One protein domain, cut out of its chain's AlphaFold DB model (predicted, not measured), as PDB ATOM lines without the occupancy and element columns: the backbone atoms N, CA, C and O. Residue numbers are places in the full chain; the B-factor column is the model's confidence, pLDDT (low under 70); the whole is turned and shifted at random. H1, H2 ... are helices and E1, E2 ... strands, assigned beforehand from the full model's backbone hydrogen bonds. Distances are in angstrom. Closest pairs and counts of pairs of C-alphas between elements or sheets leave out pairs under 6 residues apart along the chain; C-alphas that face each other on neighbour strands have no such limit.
ATOM      1  N   PRO A 596       8.683 -25.019  18.736       94.12
ATOM      2  CA  PRO A 596       9.379 -25.452  19.947       94.12
ATOM      3  C   PRO A 596       8.540 -26.446  20.765       94.12
ATOM      4  O   PRO A 596       7.319 -26.511  20.630       94.12
ATOM      5  N   ASN A 597       9.198 -27.200  21.647       95.44
ATOM      6  CA  ASN A 597       8.539 -28.035  22.657       95.44
ATOM      7  C   ASN A 597       7.806 -27.165  23.695       95.44
ATOM      8  O   ASN A 597       8.209 -26.025  23.929       95.44
ATOM      9  N   VAL A 598       6.772 -27.698  24.359       95.56
ATOM     10  CA  VAL A 598       5.862 -26.904  25.214       95.56
ATOM     11  C   VAL A 598       6.589 -26.156  26.337       95.56
ATOM     12  O   VAL A 598       6.274 -25.000  26.606       95.56
ATOM     13  N   ARG A 599       7.634 -26.765  26.921       91.81
ATOM     14  CA  ARG A 599       8.491 -26.142  27.946       91.81
ATOM     15  C   ARG A 599       9.343 -24.985  27.411       91.81
ATOM     16  O   ARG A 599       9.623 -24.047  28.144       91.81
ATOM     17  N   ALA A 600       9.765 -25.055  26.149       90.69
ATOM     18  CA  ALA A 600      10.570 -24.015  25.508       90.69
ATOM     19  C   ALA A 600       9.705 -22.864  24.965       90.69
ATOM     20  O   ALA A 600      10.169 -21.731  24.901       90.69
ATOM     21  N   ALA A 601       8.448 -23.141  24.599       89.56
ATOM     22  CA  ALA A 601       7.469 -22.113  24.249       89.56
ATOM     23  C   ALA A 601       6.990 -21.306  25.464       89.56
ATOM     24  O   ALA A 601       6.780 -20.101  25.354       89.56
ATOM     25  N   LEU A 602       6.804 -21.978  26.604       88.31
ATOM     26  CA  LEU A 602       6.313 -21.396  27.852       88.31
ATOM     27  C   LEU A 602       7.275 -21.742  29.007       88.31
ATOM     28  O   LEU A 602       7.016 -22.678  29.770       88.31
ATOM     29  N   PRO A 603       8.404 -21.020  29.139       82.69
ATOM     30  CA  PRO A 603       9.401 -21.275  30.179       82.69
ATOM     31  C   PRO A 603       8.940 -20.865  31.589       82.69
ATOM     32  O   PRO A 603       9.529 -21.301  32.579       82.69
ATOM     33  N   GLN A 604       7.877 -20.071  31.730       80.06
ATOM     34  CA  GLN A 604       7.322 -19.728  33.040       80.06
ATOM     35  C   GLN A 604       6.668 -20.939  33.742       80.06
ATOM     36  O   GLN A 604       6.288 -21.923  33.104       80.06
ATOM     37  N   ARG A 605       6.550 -20.874  35.074       84.56
ATOM     38  CA  ARG A 605       5.813 -21.860  35.884       84.56
ATOM     39  C   ARG A 605       4.321 -21.520  35.974       84.56
ATOM     40  O   ARG A 605       3.943 -20.350  35.959       84.56
ATOM     41  N   PHE A 606       3.485 -22.547  36.118       86.38
ATOM     42  CA  PHE A 606       2.024 -22.448  36.207       86.38
ATOM     43  C   PHE A 606       1.479 -23.202  37.423       86.38
ATOM     44  O   PHE A 606       1.960 -24.285  37.751       86.38
ATOM     45  N   SER A 607       0.429 -22.659  38.050       83.12
ATOM     46  CA  SER A 607      -0.265 -23.274  39.194       83.12
ATOM     47  C   SER A 607      -1.259 -24.379  38.823       83.12
ATOM     48  O   SER A 607      -1.780 -25.060  39.705       83.12
ATOM     49  N   SER A 608      -1.592 -24.531  37.538       84.31
ATOM     50  CA  SER A 608      -2.489 -25.583  37.065       84.31
ATOM     51  C   SER A 608      -2.251 -25.927  35.592       84.31
ATOM     52  O   SER A 608      -1.777 -25.106  34.804       84.31
ATOM     53  N   THR A 609      -2.648 -27.140  35.205       87.56
ATOM     54  CA  THR A 609      -2.679 -27.577  33.802       87.56
ATOM     55  C   THR A 609      -3.633 -26.731  32.959       87.56
ATOM     56  O   THR A 609      -3.346 -26.494  31.794       87.56
ATOM     57  N   ALA A 610      -4.736 -26.238  33.533       87.94
ATOM     58  CA  ALA A 610      -5.694 -25.403  32.812       87.94
ATOM     59  C   ALA A 610      -5.091 -24.040  32.434       87.94
ATOM     60  O   ALA A 610      -5.250 -23.605  31.296       87.94
ATOM     61  N   ASP A 611      -4.341 -23.405  33.343       85.88
ATOM     62  CA  ASP A 611      -3.634 -22.144  33.068       85.88
ATOM     63  C   ASP A 611      -2.540 -22.342  32.005       85.88
ATOM     64  O   ASP A 611      -2.371 -21.514  31.109       85.88
ATOM     65  N   PHE A 612      -1.819 -23.467  32.083       91.75
ATOM     66  CA  PHE A 612      -0.791 -23.842  31.110       91.75
ATOM     67  C   PHE A 612      -1.386 -24.080  29.717       91.75
ATOM     68  O   PHE A 612      -0.965 -23.442  28.754       91.75
ATOM     69  N   GLU A 613      -2.414 -24.925  29.602       94.12
ATOM     70  CA  GLU A 613      -3.105 -25.187  28.333       94.12
ATOM     71  C   GLU A 613      -3.781 -23.931  27.776       94.12
ATOM     72  O   GLU A 613      -3.750 -23.706  26.566       94.12
ATOM     73  N   ALA A 614      -4.303 -23.050  28.636       89.38
ATOM     74  CA  ALA A 614      -4.835 -21.763  28.208       89.38
ATOM     75  C   ALA A 614      -3.778 -20.902  27.495       89.38
ATOM     76  O   ALA A 614      -4.122 -20.277  26.494       89.38
ATOM     77  N   ARG A 615      -2.515 -20.918  27.949       89.19
ATOM     78  CA  ARG A 615      -1.390 -20.245  27.269       89.19
ATOM     79  C   ARG A 615      -0.829 -21.026  26.085       89.19
ATOM     80  O   ARG A 615      -0.389 -20.402  25.123       89.19
ATOM     81  N   LEU A 616      -0.886 -22.361  26.090       93.31
ATOM     82  CA  LEU A 616      -0.508 -23.156  24.914       93.31
ATOM     83  C   LEU A 616      -1.370 -22.796  23.698       93.31
ATOM     84  O   LEU A 616      -0.847 -22.770  22.588       93.31
ATOM     85  N   ARG A 617      -2.644 -22.426  23.889       92.56
ATOM     86  CA  ARG A 617      -3.522 -21.990  22.788       92.56
ATOM     87  C   ARG A 617      -3.025 -20.760  22.031       92.56
ATOM     88  O   ARG A 617      -3.191 -20.703  20.815       92.56
ATOM     89  N   ASP A 618      -2.363 -19.822  22.708       88.88
ATOM     90  CA  ASP A 618      -1.762 -18.651  22.053       88.88
ATOM     91  C   ASP A 618      -0.562 -19.042  21.161       88.88
ATOM     92  O   ASP A 618      -0.239 -18.341  20.205       88.88
ATOM     93  N   VAL A 619       0.076 -20.195  21.399       91.06
ATOM     94  CA  VAL A 619       1.232 -20.674  20.617       91.06
ATOM     95  C   VAL A 619       0.835 -21.704  19.553       91.06
ATOM     96  O   VAL A 619       1.281 -21.582  18.410       91.06
ATOM     97  N   TYR A 620       0.001 -22.684  19.909       94.69
ATOM     98  CA  TYR A 620      -0.266 -23.911  19.142       94.69
ATOM     99  C   TYR A 620      -1.718 -24.067  18.645       94.69
ATOM    100  O   TYR A 620      -2.000 -25.019  17.920       94.69
ATOM    101  N   GLY A 621      -2.637 -23.177  19.038       93.56
ATOM    102  CA  GLY A 621      -4.079 -23.399  18.878       93.56
ATOM    103  C   GLY A 621      -4.657 -24.370  19.916       93.56
ATOM    104  O   GLY A 621      -3.989 -24.733  20.886       93.56
ATOM    105  N   ASP A 622      -5.919 -24.763  19.737       92.12
ATOM    106  CA  ASP A 622      -6.642 -25.606  20.697       92.12
ATOM    107  C   ASP A 622      -5.938 -26.940  21.005       92.12
ATOM    108  O   ASP A 622      -5.440 -27.637  20.120       92.12
ATOM    109  N   VAL A 623      -5.944 -27.317  22.289       95.00
ATOM    110  CA  VAL A 623      -5.446 -28.617  22.755       95.00
ATOM    111  C   VAL A 623      -6.536 -29.662  22.530       95.00
ATOM    112  O   VAL A 623      -7.516 -29.746  23.273       95.00
ATOM    113  N   HIS A 624      -6.376 -30.473  21.490       95.19
ATOM    114  CA  HIS A 624      -7.310 -31.546  21.169       95.19
ATOM    115  C   HIS A 624      -7.109 -32.774  22.069       95.19
ATOM    116  O   HIS A 624      -6.059 -32.973  22.675       95.19
ATOM    117  N   ASN A 625      -8.113 -33.650  22.120       93.62
ATOM    118  CA  ASN A 625      -8.007 -34.966  22.751       93.62
ATOM    119  C   ASN A 625      -8.203 -36.057  21.689       93.62
ATOM    120  O   ASN A 625      -8.912 -35.859  20.695       93.62
ATOM    121  N   TRP A 626      -7.574 -37.215  21.897       92.12
ATOM    122  CA  TRP A 626      -7.778 -38.398  21.057       92.12
ATOM    123  C   TRP A 626      -9.245 -38.844  21.093       92.12
ATOM    124  O   TRP A 626      -9.910 -38.728  22.122       92.12
ATOM    125  N   ASN A 627      -9.752 -39.365  19.976       91.25
ATOM    126  CA  ASN A 627     -11.092 -39.939  19.897       91.25
ATOM    127  C   ASN A 627     -11.161 -41.102  18.889       91.25
ATOM    128  O   ASN A 627     -10.329 -41.217  17.985       91.25
ATOM    129  N   ASP A 628     -12.202 -41.928  19.011       92.06
ATOM    130  CA  ASP A 628     -12.366 -43.165  18.236       92.06
ATOM    131  C   ASP A 628     -12.531 -42.975  16.721       92.06
ATOM    132  O   ASP A 628     -12.335 -43.931  15.968       92.06
ATOM    133  N   THR A 629     -12.816 -41.761  16.229       91.69
ATOM    134  CA  THR A 629     -12.865 -41.508  14.773       91.69
ATOM    135  C   THR A 629     -11.486 -41.613  14.116       91.69
ATOM    136  O   THR A 629     -11.395 -41.789  12.895       91.69
ATOM    137  N   ARG A 630     -10.413 -41.505  14.919       92.62
ATOM    138  CA  ARG A 630      -9.002 -41.573  14.502       92.62
ATOM    139  C   ARG A 630      -8.687 -40.674  13.309       92.62
ATOM    140  O   ARG A 630      -7.936 -41.052  12.410       92.62
ATOM    141  N   ALA A 631      -9.321 -39.505  13.282       92.56
ATOM    142  CA  ALA A 631      -9.158 -38.473  12.274       92.56
ATOM    143  C   ALA A 631      -8.854 -37.132  12.948       92.56
ATOM    144  O   ALA A 631      -9.372 -36.832  14.028       92.56
ATOM    145  N   GLY A 632      -7.993 -36.333  12.321       90.69
ATOM    146  CA  GLY A 632      -7.577 -35.035  12.844       90.69
ATOM    147  C   GLY A 632      -6.915 -34.166  11.782       90.69
ATOM    148  O   GLY A 632      -6.562 -34.635  10.699       90.69
ATOM    149  N   ARG A 633      -6.755 -32.880  12.099       90.25
ATOM    150  CA  ARG A 633      -6.044 -31.915  11.258       90.25
ATOM    151  C   ARG A 633      -4.550 -32.020  11.559       90.25
ATOM    152  O   ARG A 633      -4.140 -31.869  12.704       90.25
ATOM    153  N   VAL A 634      -3.735 -32.293  10.543       92.88
ATOM    154  CA  VAL A 634      -2.275 -32.353  10.716       92.88
ATOM    155  C   VAL A 634      -1.723 -31.015  11.215       92.88
ATOM    156  O   VAL A 634      -2.199 -29.951  10.823       92.88
ATOM    157  N   GLY A 635      -0.723 -31.077  12.090       93.44
ATOM    158  CA  GLY A 635      -0.108 -29.920  12.733       93.44
ATOM    159  C   GLY A 635      -0.780 -29.442  14.025       93.44
ATOM    160  O   GLY A 635      -0.171 -28.630  14.716       93.44
ATOM    161  N   THR A 636      -1.974 -29.926  14.397       94.75
ATOM    162  CA  THR A 636      -2.613 -29.506  15.659       94.75
ATOM    163  C   THR A 636      -2.029 -30.215  16.881       94.75
ATOM    164  O   THR A 636      -1.492 -31.327  16.789       94.75
ATOM    165  N   LEU A 637      -2.127 -29.548  18.035       97.38
ATOM    166  CA  LEU A 637      -1.661 -30.048  19.324       97.38
ATOM    167  C   LEU A 637      -2.728 -30.931  19.983       97.38
ATOM    168  O   LEU A 637      -3.907 -30.589  20.020       97.38
ATOM    169  N   TYR A 638      -2.297 -32.052  20.546       97.75
ATOM    170  CA  TYR A 638      -3.118 -32.971  21.321       97.75
ATOM    171  C   TYR A 638      -2.545 -33.143  22.729       97.75
ATOM    172  O   TYR A 638      -1.328 -33.214  22.893       97.75
ATOM    173  N   GLY A 639      -3.425 -33.252  23.723       96.88
ATOM    174  CA  GLY A 639      -3.096 -33.658  25.087       96.88
ATOM    175  C   GLY A 639      -3.416 -35.136  25.334       96.88
ATOM    176  O   GLY A 639      -4.443 -35.649  24.880       96.88
ATOM    177  N   TYR A 640      -2.550 -35.811  26.085       95.00
ATOM    178  CA  TYR A 640      -2.692 -37.194  26.524       95.00
ATOM    179  C   TYR A 640      -2.557 -37.262  28.048       95.00
ATOM    180  O   TYR A 640      -1.504 -36.951  28.598       95.00
ATOM    181  N   ASP A 641      -3.620 -37.684  28.736       90.12
ATOM    182  CA  ASP A 641      -3.511 -38.161  30.119       90.12
ATOM    183  C   ASP A 641      -2.901 -39.578  30.067       90.12
ATOM    184  O   ASP A 641      -3.621 -40.569  29.906       90.12
ATOM    185  N   ASN A 642      -1.569 -39.677  30.110       89.19
ATOM    186  CA  ASN A 642      -0.860 -40.942  29.938       89.19
ATOM    187  C   ASN A 642      -1.026 -41.815  31.189       89.19
ATOM    188  O   ASN A 642      -0.541 -41.479  32.263       89.19
ATOM    189  N   ILE A 643      -1.698 -42.962  31.060       83.62
ATOM    190  CA  ILE A 643      -1.984 -43.867  32.190       83.62
ATOM    191  C   ILE A 643      -0.773 -44.696  32.651       83.62
ATOM    192  O   ILE A 643      -0.824 -45.285  33.728       83.62
ATOM    193  N   TYR A 644       0.289 -44.767  31.843       83.69
ATOM    194  CA  TYR A 644       1.501 -45.539  32.123       83.69
ATOM    195  C   TYR A 644       2.532 -44.707  32.889       83.69
ATOM    196  O   TYR A 644       3.142 -45.200  33.834       83.69
ATOM    197  N   THR A 645       2.697 -43.436  32.510       83.19
ATOM    198  CA  THR A 645       3.574 -42.476  33.206       83.19
ATOM    199  C   THR A 645       2.825 -41.664  34.267       83.19
ATOM    200  O   THR A 645       3.426 -41.183  35.224       83.19
ATOM    201  N   GLY A 646       1.505 -41.516  34.113       78.38
ATOM    202  CA  GLY A 646       0.645 -40.658  34.927       78.38
ATOM    203  C   GLY A 646       0.656 -39.180  34.552       78.38
ATOM    204  O   GLY A 646       0.064 -38.371  35.271       78.38
ATOM    205  N   LEU A 647       1.372 -38.818  33.488       87.56
ATOM    206  CA  LEU A 647       1.713 -37.443  33.128       87.56
ATOM    207  C   LEU A 647       0.709 -36.864  32.125       87.56
ATOM    208  O   LEU A 647       0.051 -37.600  31.384       87.56
ATOM    209  N   ARG A 648       0.610 -35.532  32.073       92.19
ATOM    210  CA  ARG A 648      -0.127 -34.836  31.009       92.19
ATOM    211  C   ARG A 648       0.839 -34.521  29.872       92.19
ATOM    212  O   ARG A 648       1.576 -33.541  29.926       92.19
ATOM    213  N   GLU A 649       0.851 -35.363  28.854       96.38
ATOM    214  CA  GLU A 649       1.795 -35.314  27.736       96.38
ATOM    215  C   GLU A 649       1.185 -34.635  26.504       96.38
ATOM    216  O   GLU A 649      -0.027 -34.679  26.297       96.38
ATOM    217  N   TYR A 650       2.018 -34.004  25.673       98.12
ATOM    218  CA  TYR A 650       1.579 -33.245  24.502       98.12
ATOM    219  C   TYR A 650       2.216 -33.755  23.215       98.12
ATOM    220  O   TYR A 650       3.417 -34.035  23.169       98.12
ATOM    221  N   PHE A 651       1.423 -33.814  22.145       98.19
ATOM    222  CA  PHE A 651       1.853 -34.322  20.844       98.19
ATOM    223  C   PHE A 651       1.314 -33.469  19.693       98.19
ATOM    224  O   PHE A 651       0.151 -33.079  19.708       98.19
ATOM    225  N   ILE A 652       2.121 -33.230  18.658       97.56
ATOM    226  CA  ILE A 652       1.641 -32.699  17.371       97.56
ATOM    227  C   ILE A 652       1.284 -33.860  16.441       97.56
ATOM    228  O   ILE A 652       2.063 -34.806  16.277       97.56
ATOM    229  N   LEU A 653       0.111 -33.769  15.812       96.88
ATOM    230  CA  LEU A 653      -0.375 -34.755  14.850       96.88
ATOM    231  C   LEU A 653       0.342 -34.635  13.494       96.88
ATOM    232  O   LEU A 653       0.311 -33.581  12.859       96.88
ATOM    233  N   LYS A 654       0.934 -35.730  13.010       95.56
ATOM    234  CA  LYS A 654       1.681 -35.787  11.741       95.56
ATOM    235  C   LYS A 654       0.880 -36.312  10.550       95.56
ATOM    236  O   LYS A 654       1.190 -35.966   9.417       95.56
ATOM    237  N   THR A 655      -0.135 -37.138  10.789       94.12
ATOM    238  CA  THR A 655      -0.902 -37.826   9.737       94.12
ATOM    239  C   THR A 655      -2.409 -37.609   9.928       94.12
ATOM    240  O   THR A 655      -2.879 -37.619  11.059       94.12
ATOM    241  N   PRO A 656      -3.219 -37.434   8.863       90.88
ATOM    242  CA  PRO A 656      -4.650 -37.117   9.009       90.88
ATOM    243  C   PRO A 656      -5.473 -38.270   9.613       90.88
ATOM    244  O   PRO A 656      -6.580 -38.061  10.113       90.88
ATOM    245  N   ARG A 657      -4.924 -39.492   9.581       94.56
ATOM    246  CA  ARG A 657      -5.362 -40.656  10.358       94.56
ATOM    247  C   ARG A 657      -4.283 -41.012  11.373       94.56
ATOM    248  O   ARG A 657      -3.107 -40.958  11.018       94.56
ATOM    249  N   TYR A 658      -4.662 -41.396  12.592       94.25
ATOM    250  CA  TYR A 658      -3.702 -41.666  13.669       94.25
ATOM    251  C   TYR A 658      -3.930 -42.972  14.435       94.25
ATOM    252  O   TYR A 658      -5.058 -43.428  14.633       94.25
ATOM    253  N   GLY A 659      -2.820 -43.549  14.899       92.50
ATOM    254  CA  GLY A 659      -2.808 -44.599  15.915       92.50
ATOM    255  C   GLY A 659      -2.966 -44.048  17.338       92.50
ATOM    256  O   GLY A 659      -3.309 -42.883  17.552       92.50
ATOM    257  N   TYR A 660      -2.697 -44.893  18.331       94.12
ATOM    258  CA  TYR A 660      -2.586 -44.458  19.727       94.12
ATOM    259  C   TYR A 660      -1.334 -43.591  19.943       94.12
ATOM    260  O   TYR A 660      -0.390 -43.636  19.143       94.12
ATOM    261  N   PHE A 661      -1.325 -42.806  21.021       95.88
ATOM    262  CA  PHE A 661      -0.117 -42.122  21.477       95.88
ATOM    263  C   PHE A 661       0.957 -43.139  21.904       95.88
ATOM    264  O   PHE A 661       0.608 -44.201  22.430       95.88
ATOM    265  N   PRO A 662       2.250 -42.828  21.716       95.69
ATOM    266  CA  PRO A 662       3.338 -43.493  22.425       95.69
ATOM    267  C   PRO A 662       3.140 -43.407  23.942       95.69
ATOM    268  O   PRO A 662       2.681 -42.393  24.461       95.69
ATOM    269  N   THR A 663       3.479 -44.480  24.651       93.81
ATOM    270  CA  THR A 663       3.269 -44.605  26.105       93.81
ATOM    271  C   THR A 663       4.480 -44.168  26.932       93.81
ATOM    272  O   THR A 663       4.399 -44.118  28.155       93.81
ATOM    273  N   ASP A 664       5.600 -43.891  26.269       92.50
ATOM    274  CA  ASP A 664       6.942 -43.666  26.815       92.50
ATOM    275  C   ASP A 664       7.459 -42.229  26.597       92.50
ATOM    276  O   ASP A 664       8.634 -41.950  26.827       92.50
ATOM    277  N   GLY A 665       6.605 -41.314  26.122       89.88
ATOM    278  CA  GLY A 665       7.001 -39.949  25.769       89.88
ATOM    279  C   GLY A 665       7.881 -39.850  24.512       89.88
ATOM    280  O   GLY A 665       8.584 -38.856  24.333       89.88
ATOM    281  N   SER A 666       7.880 -40.862  23.637       95.88
ATOM    282  CA  SER A 666       8.596 -40.828  22.354       95.88
ATOM    283  C   SER A 666       7.739 -40.277  21.201       95.88
ATOM    284  O   SER A 666       6.556 -39.982  21.352       95.88
ATOM    285  N   SER A 667       8.336 -40.119  20.015       97.44
ATOM    286  CA  SER A 667       7.603 -39.838  18.769       97.44
ATOM    287  C   SER A 667       7.430 -41.120  17.950       97.44
ATOM    288  O   SER A 667       8.352 -41.928  17.881       97.44
ATOM    289  N   ASN A 668       6.295 -41.277  17.263       96.19
ATOM    290  CA  ASN A 668       6.043 -42.371  16.311       96.19
ATOM    291  C   ASN A 668       5.577 -41.816  14.953       96.19
ATOM    292  O   ASN A 668       5.638 -40.610  14.736       96.19
ATOM    293  N   ASP A 669       5.111 -42.648  14.019       95.19
ATOM    294  CA  ASP A 669       4.697 -42.194  12.678       95.19
ATOM    295  C   ASP A 669       3.565 -41.156  12.687       95.19
ATOM    296  O   ASP A 669       3.614 -40.197  11.916       95.19
ATOM    297  N   SER A 670       2.596 -41.284  13.600       95.88
ATOM    298  CA  SER A 670       1.463 -40.355  13.725       95.88
ATOM    299  C   SER A 670       1.741 -39.153  14.626       95.88
ATOM    300  O   SER A 670       1.108 -38.118  14.437       95.88
ATOM    301  N   TRP A 671       2.663 -39.253  15.584       97.38
ATOM    302  CA  TRP A 671       2.782 -38.287  16.680       97.38
ATOM    303  C   TRP A 671       4.216 -37.784  16.864       97.38
ATOM    304  O   TRP A 671       5.144 -38.579  16.995       97.38
ATOM    305  N   ARG A 672       4.403 -36.458  16.909       97.38
ATOM    306  CA  ARG A 672       5.628 -35.812  17.416       97.38
ATOM    307  C   ARG A 672       5.413 -35.472  18.887       97.38
ATOM    308  O   ARG A 672       4.515 -34.689  19.175       97.38
ATOM    309  N   TYR A 673       6.220 -36.014  19.794       98.06
ATOM    310  CA  TYR A 673       6.195 -35.622  21.208       98.06
ATOM    311  C   TYR A 673       6.700 -34.189  21.391       98.06
ATOM    312  O   TYR A 673       7.711 -33.801  20.806       98.06
ATOM    313  N   MET A 674       5.992 -33.419  22.215       98.00
ATOM    314  CA  MET A 674       6.242 -31.995  22.458       98.00
ATOM    315  C   MET A 674       6.637 -31.692  23.910       98.00
ATOM    316  O   MET A 674       6.947 -30.541  24.212       98.00
ATOM    317  N   GLY A 675       6.626 -32.684  24.806       97.06
ATOM    318  CA  GLY A 675       6.863 -32.522  26.245       97.06
ATOM    319  C   GLY A 675       5.626 -32.829  27.095       97.06
ATOM    320  O   GLY A 675       4.649 -33.406  26.616       97.06
ATOM    321  N   LYS A 676       5.671 -32.436  28.368       95.12
ATOM    322  CA  LYS A 676       4.633 -32.704  29.376       95.12
ATOM    323  C   LYS A 676       4.337 -31.474  30.234       95.12
ATOM    324  O   LYS A 676       5.173 -30.576  30.344       95.12
ATOM    325  N   ALA A 677       3.158 -31.439  30.850       93.44
ATOM    326  CA  ALA A 677       2.730 -30.328  31.692       93.44
ATOM    327  C   ALA A 677       3.636 -30.189  32.915       93.44
ATOM    328  O   ALA A 677       4.000 -29.079  33.272       93.44
ATOM    329  N   GLU A 678       4.052 -31.306  33.513       89.56
ATOM    330  CA  GLU A 678       4.847 -31.375  34.744       89.56
ATOM    331  C   GLU A 678       6.217 -30.677  34.659       89.56
ATOM    332  O   GLU A 678       6.793 -30.357  35.694       89.56
ATOM    333  N   ASP A 679       6.733 -30.389  33.458       90.69
ATOM    334  CA  ASP A 679       7.961 -29.591  33.305       90.69
ATOM    335  C   ASP A 679       7.731 -28.090  33.582       90.69
ATOM    336  O   ASP A 679       8.686 -27.357  33.841       90.69
ATOM    337  N   SER A 680       6.476 -27.622  33.525       89.69
ATOM    338  CA  SER A 680       6.081 -26.210  33.718       89.69
ATOM    339  C   SER A 680       4.995 -26.010  34.784       89.69
ATOM    340  O   SER A 680       4.888 -24.931  35.359       89.69
TER     341      SER A 680
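Overview. This is residues 596 to 680 of the 848 residues of the protein "Peptidase M66-like protein" of Pseudomonas sp. OV467 (UniProt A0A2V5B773). With little regular structure, the domain is a strongly twisted meander, antiparallel neighbours E1, E2, E3 in order, with H2 over E1 and E2. The 85 printed residues hold H1, H2, E1, E2, E3 along the chain, mixed in class, 33 in named elements. The whole is compact, radius of gyration of the C-alphas 12.1 A, spans 33 by 27 by 20 A.

Along the chain. Find E1, residues 637 to 641, from C-alpha 637 at (-1.661, -30.048, 19.324). E2, residues 648 to 653, runs 16.2 A; E3, residues 671 to 676, ends at C-alpha 676, (4.633, -32.704, 29.376). H2 is residues 609 to 620, 15.3 A; H1, residues 598 to 601.

Arrangement. Look in hairpins E1-E2 and E2-E3 at N 638 to O 651, 2.8 A, and N 650 to O 675, 2.9 A, within hydrogen-bond range. H2 runs along E1, 5 degrees on the local plane; H1 only grazes the sheet. H2 has 6 of 8 O i to N i+4 pairs within range.

Size, cuts and confidence. The printed part, uncut, has long links H2 to E1 and E2 to E3; no printed residue is under 70 in pLDDT.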